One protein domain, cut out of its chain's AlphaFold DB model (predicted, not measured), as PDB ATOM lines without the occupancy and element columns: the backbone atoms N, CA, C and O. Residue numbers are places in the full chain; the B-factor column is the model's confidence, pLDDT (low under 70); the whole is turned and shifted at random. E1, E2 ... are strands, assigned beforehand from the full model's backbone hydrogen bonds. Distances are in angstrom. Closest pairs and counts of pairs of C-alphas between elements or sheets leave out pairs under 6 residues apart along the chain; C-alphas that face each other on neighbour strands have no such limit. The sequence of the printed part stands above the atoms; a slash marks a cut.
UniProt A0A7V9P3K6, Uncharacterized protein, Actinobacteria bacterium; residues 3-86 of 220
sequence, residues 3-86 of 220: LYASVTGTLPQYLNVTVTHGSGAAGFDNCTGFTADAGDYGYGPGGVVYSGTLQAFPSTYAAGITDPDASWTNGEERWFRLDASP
ATOM      1  N   LEU A   3     125.601 105.587 157.825       84.12
ATOM      2  CA  LEU A   3     125.145 105.107 156.526       84.12
ATOM      3  C   LEU A   3     123.989 104.113 156.712       84.12
ATOM      4  O   LEU A   3     124.099 103.139 157.456       84.12
ATOM      5  N   TYR A   4     122.872 104.395 156.050       86.75
ATOM      6  CA  TYR A   4     121.675 103.560 155.991       86.75
ATOM      7  C   TYR A   4     120.930 103.882 154.692       86.75
ATOM      8  O   TYR A   4     121.077 104.980 154.152       86.75
ATOM      9  N   ALA A   5     120.144 102.939 154.179       82.38
ATOM     10  CA  ALA A   5     119.430 103.112 152.918       82.38
ATOM     11  C   ALA A   5     117.989 102.608 153.013       82.38
ATOM     12  O   ALA A   5     117.686 101.667 153.742       82.38
ATOM     13  N   SER A   6     117.092 103.219 152.238       82.75
ATOM     14  CA  SER A   6     115.773 102.636 151.999       82.75
ATOM     15  C   SER A   6     115.909 101.568 150.922       82.75
ATOM     16  O   SER A   6     116.189 101.880 149.767       82.75
ATOM     17  N   VAL A   7     115.700 100.316 151.305       79.00
ATOM     18  CA  VAL A   7     115.768  99.163 150.412       79.00
ATOM     19  C   VAL A   7     114.341  98.765 150.037       79.00
ATOM     20  O   VAL A   7     113.539  98.428 150.906       79.00
ATOM     21  N   THR A   8     114.002  98.836 148.751       73.62
ATOM     22  CA  THR A   8     112.667  98.491 148.229       73.62
ATOM     23  C   THR A   8     112.759  97.426 147.145       73.62
ATOM     24  O   THR A   8     113.792  97.286 146.495       73.62
ATOM     25  N   GLY A   9     111.659  96.713 146.903       72.94
ATOM     26  CA  GLY A   9     111.612  95.630 145.922       72.94
ATOM     27  C   GLY A   9     112.083  94.295 146.498       72.94
ATOM     28  O   GLY A   9     112.216  94.132 147.709       72.94
ATOM     29  N   THR A  10     112.282  93.317 145.622       68.81
ATOM     30  CA  THR A  10     112.411  91.902 146.003       68.81
ATOM     31  C   THR A  10     113.793  91.296 145.747       68.81
ATOM     32  O   THR A  10     114.156  90.300 146.368       68.81
ATOM     33  N   LEU A  11     114.599  91.937 144.903       61.03
ATOM     34  CA  LEU A  11     116.001  91.601 144.644       61.03
ATOM     35  C   LEU A  11     116.993  91.754 145.815       61.03
ATOM     36  O   LEU A  11     118.005  91.055 145.796       61.03
ATOM     37  N   PRO A  12     116.783  92.614 146.836       78.25
ATOM     38  CA  PRO A  12     117.820  92.907 147.828       78.25
ATOM     39  C   PRO A  12     118.401  91.704 148.581       78.25
ATOM     40  O   PRO A  12     119.540  91.751 149.036       78.25
ATOM     41  N   GLN A  13     117.647  90.615 148.721       71.38
ATOM     42  CA  GLN A  13     118.125  89.407 149.400       71.38
ATOM     43  C   GLN A  13     119.151  88.608 148.584       71.38
ATOM     44  O   GLN A  13     119.841  87.758 149.136       71.38
ATOM     45  N   TYR A  14     119.260  88.903 147.289       61.53
ATOM     46  CA  TYR A  14     120.144  88.223 146.341       61.53
ATOM     47  C   TYR A  14     121.306  89.099 145.871       61.53
ATOM     48  O   TYR A  14     122.215  88.614 145.206       61.53
ATOM     49  N   LEU A  15     121.290  90.385 146.219       68.12
ATOM     50  CA  LEU A  15     122.374  91.308 145.922       68.12
ATOM     51  C   LEU A  15     123.335  91.308 147.097       68.12
ATOM     52  O   LEU A  15     123.007  91.840 148.155       68.12
ATOM     53  N   ASN A  16     124.518  90.733 146.925       79.88
ATOM     54  CA  ASN A  16     125.608  91.025 147.847       79.88
ATOM     55  C   ASN A  16     126.066  92.459 147.611       79.88
ATOM     56  O   ASN A  16     126.217  92.873 146.465       79.88
ATOM     57  N   VAL A  17     126.258  93.195 148.694       82.62
ATOM     58  CA  VAL A  17     126.733  94.568 148.705       82.62
ATOM     59  C   VAL A  17     127.980  94.627 149.550       82.62
ATOM     60  O   VAL A  17     127.974  94.255 150.726       82.62
ATOM     61  N   THR A  18     129.029  95.161 148.947       87.38
ATOM     62  CA  THR A  18     130.205  95.615 149.676       87.38
ATOM     63  C   THR A  18     130.183  97.131 149.689       87.38
ATOM     64  O   THR A  18     130.002  97.759 148.645       87.38
ATOM     65  N   VAL A  19     130.339  97.708 150.880       89.19
ATOM     66  CA  VAL A  19     130.523  99.147 151.040       89.19
ATOM     67  C   VAL A  19     131.950  99.422 151.461       89.19
ATOM     68  O   VAL A  19     132.386  98.972 152.522       89.19
ATOM     69  N   THR A  20     132.643 100.209 150.647       90.12
ATOM     70  CA  THR A  20     134.040 100.577 150.874       90.12
ATOM     71  C   THR A  20     134.147 102.067 151.153       90.12
ATOM     72  O   THR A  20     133.654 102.890 150.378       90.12
ATOM     73  N   HIS A  21     134.788 102.400 152.268       89.25
ATOM     74  CA  HIS A  21     135.155 103.752 152.658       89.25
ATOM     75  C   HIS A  21     136.473 104.162 151.990       89.25
ATOM     76  O   HIS A  21     137.369 103.336 151.781       89.25
ATOM     77  N   GLY A  22     136.588 105.435 151.627       87.19
ATOM     78  CA  GLY A  22     137.767 105.953 150.952       87.19
ATOM     79  C   GLY A  22     137.693 107.445 150.661       87.19
ATOM     80  O   GLY A  22     136.784 108.160 151.089       87.19
ATOM     81  N   SER A  23     138.653 107.909 149.868       84.19
ATOM     82  CA  SER A  23     138.763 109.294 149.398       84.19
ATOM     83  C   SER A  23     138.723 109.361 147.870       84.19
ATOM     84  O   SER A  23     139.033 108.383 147.200       84.19
ATOM     85  N   GLY A  24     138.333 110.492 147.281       76.31
ATOM     86  CA  GLY A  24     138.302 110.644 145.822       76.31
ATOM     87  C   GLY A  24     137.902 112.041 145.353       76.31
ATOM     88  O   GLY A  24     137.514 112.887 146.160       76.31
ATOM     89  N   ALA A  25     138.034 112.294 144.047       63.16
ATOM     90  CA  ALA A  25     137.623 113.549 143.413       63.16
ATOM     91  C   ALA A  25     136.116 113.550 143.088       63.16
ATOM     92  O   ALA A  25     135.540 112.503 142.805       63.16
ATOM     93  N   ALA A  26     135.486 114.728 143.116       55.31
ATOM     94  CA  ALA A  26     134.041 114.880 142.949       55.31
ATOM     95  C   ALA A  26     133.528 114.368 141.586       55.31
ATOM     96  O   ALA A  26     133.988 114.817 140.536       55.31
ATOM     97  N   GLY A  27     132.531 113.475 141.612       56.78
ATOM     98  CA  GLY A  27     131.806 112.993 140.430       56.78
ATOM     99  C   GLY A  27     131.136 111.636 140.675       56.78
ATOM    100  O   GLY A  27     131.789 110.689 141.096       56.78
ATOM    101  N   PHE A  28     129.830 111.530 140.416       50.91
ATOM    102  CA  PHE A  28     129.029 110.330 140.713       50.91
ATOM    103  C   PHE A  28     129.212 109.178 139.706       50.91
ATOM    104  O   PHE A  28     128.743 108.071 139.956       50.91
ATOM    105  N   ASP A  29     129.875 109.412 138.571       56.53
ATOM    106  CA  ASP A  29     129.576 108.609 137.381       56.53
ATOM    107  C   ASP A  29     130.368 107.302 137.241       56.53
ATOM    108  O   ASP A  29     129.940 106.436 136.481       56.53
ATOM    109  N   ASN A  30     131.496 107.100 137.938       60.50
ATOM    110  CA  ASN A  30     132.276 105.858 137.758       60.50
ATOM    111  C   ASN A  30     133.334 105.524 138.830       60.50
ATOM    112  O   ASN A  30     134.214 104.706 138.565       60.50
ATOM    113  N   CYS A  31     133.305 106.138 140.019       66.00
ATOM    114  CA  CYS A  31     134.346 105.947 141.049       66.00
ATOM    115  C   CYS A  31     135.791 106.215 140.557       66.00
ATOM    116  O   CYS A  31     136.752 105.768 141.190       66.00
ATOM    117  N   THR A  32     135.988 106.931 139.440       75.12
ATOM    118  CA  THR A  32     137.337 107.261 138.958       75.12
ATOM    119  C   THR A  32     138.023 108.175 139.961       75.12
ATOM    120  O   THR A  32     137.497 109.221 140.327       75.12
ATOM    121  N   GLY A  33     139.214 107.777 140.409       74.94
ATOM    122  CA  GLY A  33     139.955 108.501 141.442       74.94
ATOM    123  C   GLY A  33     139.524 108.172 142.872       74.94
ATOM    124  O   GLY A  33     140.070 108.769 143.796       74.94
ATOM    125  N   PHE A  34     138.601 107.222 143.075       84.56
ATOM    126  CA  PHE A  34     138.362 106.649 144.396       84.56
ATOM    127  C   PHE A  34     139.579 105.831 144.839       84.56
ATOM    128  O   PHE A  34     140.028 104.918 144.145       84.56
ATOM    129  N   THR A  35     140.093 106.154 146.015       87.25
ATOM    130  CA  THR A  35     141.152 105.437 146.710       87.25
ATOM    131  C   THR A  35     140.557 104.906 148.001       87.25
ATOM    132  O   THR A  35     140.208 105.686 148.886       87.25
ATOM    133  N   ALA A  36     140.418 103.583 148.085       87.25
ATOM    134  CA  ALA A  36     139.942 102.919 149.288       87.25
ATOM    135  C   ALA A  36     140.892 103.185 150.459       87.25
ATOM    136  O   ALA A  36     142.116 103.228 150.287       87.25
ATOM    137  N   ASP A  37     140.325 103.316 151.650       89.19
ATOM    138  CA  ASP A  37     141.120 103.395 152.864       89.19
ATOM    139  C   ASP A  37     141.880 102.087 153.104       89.19
ATOM    140  O   ASP A  37     141.437 101.000 152.747       89.19
ATOM    141  N   ALA A  38     143.034 102.172 153.763       87.38
ATOM    142  CA  ALA A  38     143.808 100.983 154.120       87.38
ATOM    143  C   ALA A  38     143.281 100.270 155.384       87.38
ATOM    144  O   ALA A  38     143.768  99.191 155.719       87.38
ATOM    145  N   GLY A  39     142.332 100.878 156.106       86.50
ATOM    146  CA  GLY A  39     141.826 100.379 157.387       86.50
ATOM    147  C   GLY A  39     141.053  99.060 157.280       86.50
ATOM    148  O   GLY A  39     140.497  98.737 156.232       86.50
ATOM    149  N   ASP A  40     141.006  98.316 158.388       86.25
ATOM    150  CA  ASP A  40     140.081  97.197 158.602       86.25
ATOM    151  C   ASP A  40     139.048  97.625 159.646       86.25
ATOM    152  O   ASP A  40     139.395  97.942 160.788       86.25
ATOM    153  N   TYR A  41     137.780  97.664 159.240       85.69
ATOM    154  CA  TYR A  41     136.666  98.107 160.079       85.69
ATOM    155  C   TYR A  41     135.790  96.944 160.562       85.69
ATOM    156  O   TYR A  41     134.614  97.132 160.874       85.69
ATOM    157  N   GLY A  42     136.362  95.737 160.634       82.19
ATOM    158  CA  GLY A  42     135.679  94.524 161.092       82.19
ATOM    159  C   GLY A  42     135.041  93.705 159.970       82.19
ATOM    160  O   GLY A  42     134.352  92.728 160.257       82.19
ATOM    161  N   TYR A  43     135.287  94.081 158.711       82.44
ATOM    162  CA  TYR A  43     134.807  93.388 157.507       82.44
ATOM    163  C   TYR A  43     135.950  93.031 156.538       82.44
ATOM    164  O   TYR A  43     135.692  92.661 155.394       82.44
ATOM    165  N   GLY A  44     137.202  93.112 157.001       79.50
ATOM    166  CA  GLY A  44     138.400  92.821 156.220       79.50
ATOM    167  C   GLY A  44     139.183  94.081 155.822       79.50
ATOM    168  O   GLY A  44     138.732  95.205 156.051       79.50
ATOM    169  N   PRO A  45     140.382  93.905 155.239       82.25
ATOM    170  CA  PRO A  45     141.250  95.014 154.857       82.25
ATOM    171  C   PRO A  45     140.688  95.803 153.666       82.25
ATOM    172  O   PRO A  45     139.854  95.305 152.909       82.25
ATOM    173  N   GLY A  46     141.214  97.011 153.445       86.69
ATOM    174  CA  GLY A  46     140.891  97.811 152.258       86.69
ATOM    175  C   GLY A  46     139.643  98.677 152.414       86.69
ATOM    176  O   GLY A  46     138.934  98.906 151.438       86.69
ATOM    177  N   GLY A  47     139.360  99.136 153.633       87.75
ATOM    178  CA  GLY A  47     138.364 100.170 153.886       87.75
ATOM    179  C   GLY A  47     136.927  99.660 153.890       87.75
ATOM    180  O   GLY A  47     135.996 100.461 153.862       87.75
ATOM    181  N   VAL A  48     136.712  98.343 153.915       90.50
ATOM    182  CA  VAL A  48     135.368  97.759 153.897       90.50
ATOM    183  C   VAL A  48     134.664  98.035 155.224       90.50
ATOM    184  O   VAL A  48     135.126  97.626 156.288       90.50
ATOM    185  N   VAL A  49     133.524  98.720 155.154       91.00
ATOM    186  CA  VAL A  49     132.682  99.071 156.315       91.00
ATOM    187  C   VAL A  49     131.397  98.244 156.386       91.00
ATOM    188  O   VAL A  49     130.680  98.298 157.384       91.00
ATOM    189  N   TYR A  50     131.101  97.481 155.331       91.19
ATOM    190  CA  TYR A  50     130.020  96.502 155.288       91.19
ATOM    191  C   TYR A  50     130.260  95.478 154.182       91.19
ATOM    192  O   TYR A  50     130.640  95.844 153.070       91.19
ATOM    193  N   SER A  51     129.954  94.214 154.467       87.50
ATOM    194  CA  SER A  51     129.821  93.165 153.458       87.50
ATOM    195  C   SER A  51     128.687  92.220 153.854       87.50
ATOM    196  O   SER A  51     128.677  91.682 154.962       87.50
ATOM    197  N   GLY A  52     127.703  92.054 152.974       85.12
ATOM    198  CA  GLY A  52     126.513  91.240 153.226       85.12
ATOM    199  C   GLY A  52     125.451  91.452 152.152       85.12
ATOM    200  O   GLY A  52     125.705  92.124 151.160       85.12
ATOM    201  N   THR A  53     124.244  90.919 152.327       84.44
ATOM    202  CA  THR A  53     123.161  91.145 151.353       84.44
ATOM    203  C   THR A  53     122.603  92.570 151.455       84.44
ATOM    204  O   THR A  53     122.624  93.177 152.528       84.44
ATOM    205  N   LEU A  54     122.057  93.118 150.367       82.88
ATOM    206  CA  LEU A  54     121.405  94.431 150.358       82.88
ATOM    207  C   LEU A  54     120.169  94.437 151.272       82.88
ATOM    208  O   LEU A  54     119.876  95.451 151.892       82.88
ATOM    209  N   GLN A  55     119.466  93.307 151.408       86.12
ATOM    210  CA  GLN A  55     118.338  93.161 152.339       86.12
ATOM    211  C   GLN A  55     118.764  93.324 153.802       86.12
ATOM    212  O   GLN A  55     117.995  93.855 154.601       86.12
ATOM    213  N   ALA A  56     119.969  92.873 154.156       87.56
ATOM    214  CA  ALA A  56     120.519  93.024 155.499       87.56
ATOM    215  C   ALA A  56     121.157  94.407 155.733       87.56
ATOM    216  O   ALA A  56     121.533  94.720 156.865       87.56
ATOM    217  N   PHE A  57     121.259  95.246 154.695       90.38
ATOM    218  CA  PHE A  57     121.828  96.580 154.825       90.38
ATOM    219  C   PHE A  57     120.959  97.446 155.751       90.38
ATOM    220  O   PHE A  57     119.728  97.413 155.637       90.38
ATOM    221  N   PRO A  58     121.543  98.237 156.672       91.56
ATOM    222  CA  PRO A  58     120.751  98.977 157.643       91.56
ATOM    223  C   PRO A  58     119.718  99.906 157.005       91.56
ATOM    224  O   PRO A  58     120.050 100.791 156.217       91.56
ATOM    225  N   SER A  59     118.459  99.733 157.409       89.44
ATOM    226  CA  SER A  59     117.316 100.508 156.910       89.44
ATOM    227  C   SER A  59     116.908 101.671 157.814       89.44
ATOM    228  O   SER A  59     116.032 102.464 157.472       89.44
ATOM    229  N   THR A  60     117.538 101.794 158.984       88.81
ATOM    230  CA  THR A  60     117.237 102.844 159.960       88.81
ATOM    231  C   THR A  60     118.506 103.524 160.437       88.81
ATOM    232  O   THR A  60     119.568 102.909 160.522       88.81
ATOM    233  N   TYR A  61     118.373 104.783 160.847       84.62
ATOM    234  CA  TYR A  61     119.469 105.533 161.451       84.62
ATOM    235  C   TYR A  61     120.048 104.822 162.685       84.62
ATOM    236  O   TYR A  61     121.261 104.763 162.857       84.62
ATOM    237  N   ALA A  62     119.204 104.232 163.539       90.81
ATOM    238  CA  ALA A  62     119.660 103.550 164.750       90.81
ATOM    239  C   ALA A  62     120.614 102.385 164.429       90.81
ATOM    240  O   ALA A  62     121.687 102.297 165.029       90.81
ATOM    241  N   ALA A  63     120.265 101.566 163.433       87.81
ATOM    242  CA  ALA A  63     121.068 100.437 162.966       87.81
ATOM    243  C   ALA A  63     122.180 100.826 161.971       87.81
ATOM    244  O   ALA A  63     122.996  99.980 161.624       87.81
ATOM    245  N   GLY A  64     122.211 102.080 161.507       88.50
ATOM    246  CA  GLY A  64     123.142 102.545 160.482       88.50
ATOM    247  C   GLY A  64     124.607 102.309 160.846       88.50
ATOM    248  O   GLY A  64     124.994 102.451 162.018       88.50
ATOM    249  N   ILE A  65     125.403 101.982 159.824       88.56
ATOM    250  CA  ILE A  65     126.852 101.788 159.933       88.56
ATOM    251  C   ILE A  65     127.452 103.121 160.348       88.56
ATOM    252  O   ILE A  65     127.197 104.144 159.712       88.56
ATOM    253  N   THR A  66     128.204 103.124 161.442       88.12
ATOM    254  CA  THR A  66     128.876 104.341 161.901       88.12
ATOM    255  C   THR A  66     130.092 104.566 161.023       88.12
ATOM    256  O   THR A  66     130.881 103.644 160.845       88.12
ATOM    257  N   ASP A  67     130.221 105.773 160.476       83.62
ATOM    258  CA  ASP A  67     131.436 106.159 159.766       83.62
ATOM    259  C   ASP A  67     132.647 105.985 160.707       83.62
ATOM    260  O   ASP A  67     132.597 106.510 161.828       83.62
ATOM    261  N   PRO A  68     133.689 105.234 160.304       81.38
ATOM    262  CA  PRO A  68     134.874 105.027 161.129       81.38
ATOM    263  C   PRO A  68     135.629 106.314 161.478       81.38
ATOM    264  O   PRO A  68     136.345 106.346 162.480       81.38
ATOM    265  N   ASP A  69     135.473 107.372 160.682       78.12
ATOM    266  CA  ASP A  69     136.044 108.680 160.953       78.12
ATOM    267  C   ASP A  69     135.059 109.558 161.747       78.12
ATOM    268  O   ASP A  69     133.971 109.932 161.293       78.12
ATOM    269  N   ALA A  70     135.455 109.904 162.973       70.62
ATOM    270  CA  ALA A  70     134.680 110.747 163.879       70.62
ATOM    271  C   ALA A  70     134.959 112.253 163.705       70.62
ATOM    272  O   ALA A  70     134.296 113.063 164.355       70.62
ATOM    273  N   SER A  71     135.913 112.643 162.853       70.19
ATOM    274  CA  SER A  71     136.425 114.019 162.742       70.19
ATOM    275  C   SER A  71     135.615 114.944 161.826       70.19
ATOM    276  O   SER A  71     136.141 115.927 161.320       70.19
ATOM    277  N   TRP A  72     134.319 114.673 161.671       69.62
ATOM    278  CA  TRP A  72     133.418 115.440 160.813       69.62
ATOM    279  C   TRP A  72     133.438 116.940 161.134       69.62
ATOM    280  O   TRP A  72     132.968 117.366 162.196       69.62
ATOM    281  N   THR A  73     133.917 117.749 160.187       71.69
ATOM    282  CA  THR A  73     133.770 119.212 160.226       71.69
ATOM    283  C   THR A  73     132.647 119.695 159.302       71.69
ATOM    284  O   THR A  73     132.182 118.986 158.408       71.69
ATOM    285  N   ASN A  74     132.124 120.900 159.556       60.31
ATOM    286  CA  ASN A  74     131.021 121.450 158.768       60.31
ATOM    287  C   ASN A  74     131.474 121.702 157.317       60.31
ATOM    288  O   ASN A  74     132.362 122.523 157.096       60.31
ATOM    289  N   GLY A  75     130.840 121.029 156.353       56.56
ATOM    290  CA  GLY A  75     131.161 121.125 154.924       56.56
ATOM    291  C   GLY A  75     132.019 119.982 154.368       56.56
ATOM    292  O   GLY A  75     132.406 120.052 153.206       56.56
ATOM    293  N   GLU A  76     132.321 118.946 155.157       63.69
ATOM    294  CA  GLU A  76     133.024 117.757 154.661       63.69
ATOM    295  C   GLU A  76     132.107 116.789 153.903       63.69
ATOM    296  O   GLU A  76     130.997 116.475 154.335       63.69
ATOM    297  N   GLU A  77     132.627 116.263 152.793       58.47
ATOM    298  CA  GLU A  77     132.034 115.186 152.002       58.47
ATOM    299  C   GLU A  77     132.919 113.932 152.118       58.47
ATOM    300  O   GLU A  77     134.150 114.008 152.027       58.47
ATOM    301  N   ARG A  78     132.300 112.769 152.339       68.69
ATOM    302  CA  ARG A  78     132.961 111.453 152.386       68.69
ATOM    303  C   ARG A  78     132.305 110.535 151.359       68.69
ATOM    304  O   ARG A  78     131.100 110.629 151.122       68.69
ATOM    305  N   TRP A  79     133.105 109.660 150.756       63.09
ATOM    306  CA  TRP A  79     132.694 108.850 149.613       63.09
ATOM    307  C   TRP A  79     132.618 107.380 150.006       63.09
ATOM    308  O   TRP A  79     133.551 106.825 150.584       63.09
ATOM    309  N   PHE A  80     131.501 106.751 149.652       67.12
ATOM    310  CA  PHE A  80     131.293 105.319 149.810       67.12
ATOM    311  C   PHE A  80     131.065 104.708 148.438       67.12
ATOM    312  O   PHE A  80     130.230 105.192 147.670       67.12
ATOM    313  N   ARG A  81     131.788 103.632 148.142       67.50
ATOM    314  CA  ARG A  81     131.539 102.812 146.958       67.50
ATOM    315  C   ARG A  81     130.623 101.655 147.340       67.50
ATOM    316  O   ARG A  81     130.913 100.968 148.315       67.50
ATOM    317  N   LEU A  82     129.539 101.466 146.588       68.31
ATOM    318  CA  LEU A  82     128.641 100.317 146.698       68.31
ATOM    319  C   LEU A  82     128.845  99.438 145.466       68.31
ATOM    320  O   LEU A  82     128.537  99.862 144.354       68.31
ATOM    321  N   ASP A  83     129.326  98.219 145.672       63.34
ATOM    322  CA  ASP A  83     129.391  97.206 144.620       63.34
ATOM    323  C   ASP A  83     128.277  96.180 144.865       63.34
ATOM    324  O   ASP A  83     128.253  95.553 145.924       63.34
ATOM    325  N   ALA A  84     127.352  96.035 143.909       47.47
ATOM    326  CA  ALA A  84     126.261  95.061 143.940       47.47
ATOM    327  C   ALA A  84     126.266  94.217 142.661       47.47
ATOM    328  O   ALA A  84     126.300  94.780 141.569       47.47
ATOM    329  N   SER A  85     126.203  92.888 142.786       55.22
ATOM    330  CA  SER A  85     126.359  91.984 141.634       55.22
ATOM    331  C   SER A  85     125.207  90.978 141.517       55.22
ATOM    332  O   SER A  85     125.141  90.038 142.313       55.22
ATOM    333  N   PRO A  86     124.322  91.129 140.519       57.03
ATOM    334  CA  PRO A  86     123.556  90.030 139.931       57.03
ATOM    335  C   PRO A  86     124.450  89.114 139.068       57.03
ATOM    336  O   PRO A  86     125.514  89.544 138.628       57.03
TER     337      PRO A  86
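This is residues 3 to 86 of the 220 residues of an uncharacterized protein of Actinobacteria bacterium (UniProt A0A7V9P3K6). With little regular structure, this is one small antiparallel sheet of three strands, E2 - E1 - E3, E1 in the middle, amid long loops; residues 70 to 76 stick out. The 84 printed residues have no named helix and three named strands, E1, E2, E3 along the chain, with 21 residues: all strand. The whole is compact, radius of gyration of the C-alphas 13.2 A, spanning 36 by 29 by 25 A.

E1, residues 16 to 23, runs 22.6 A from C-alpha 16 at (125.608, 91.025, 147.847). E2 is residues 48 to 53, 14.1 A. E3, residues 79 to 85, runs 19.7 A to C-alpha 85 at (126.359, 91.984, 141.634).

E1 and E3 are antiparallel at 156 degrees; N 20 and O 81 are 3.0 A apart. E1 and E2, a hairpin, are antiparallel at 164 degrees; N 17 and O 52 are 2.7 A apart. E2 and E3 are apart. Residues 22 to 23 of E1 pair antiparallel with residues 35 to 36.

The C-alphas of Thr 10 and Thr 73, farthest apart, are 37.5 A apart. The printed part has no cut. Both links are long, 24 and 25 residues. Mean pLDDT of the printed part is 77.2; residues 74 to 86 are among those under 70.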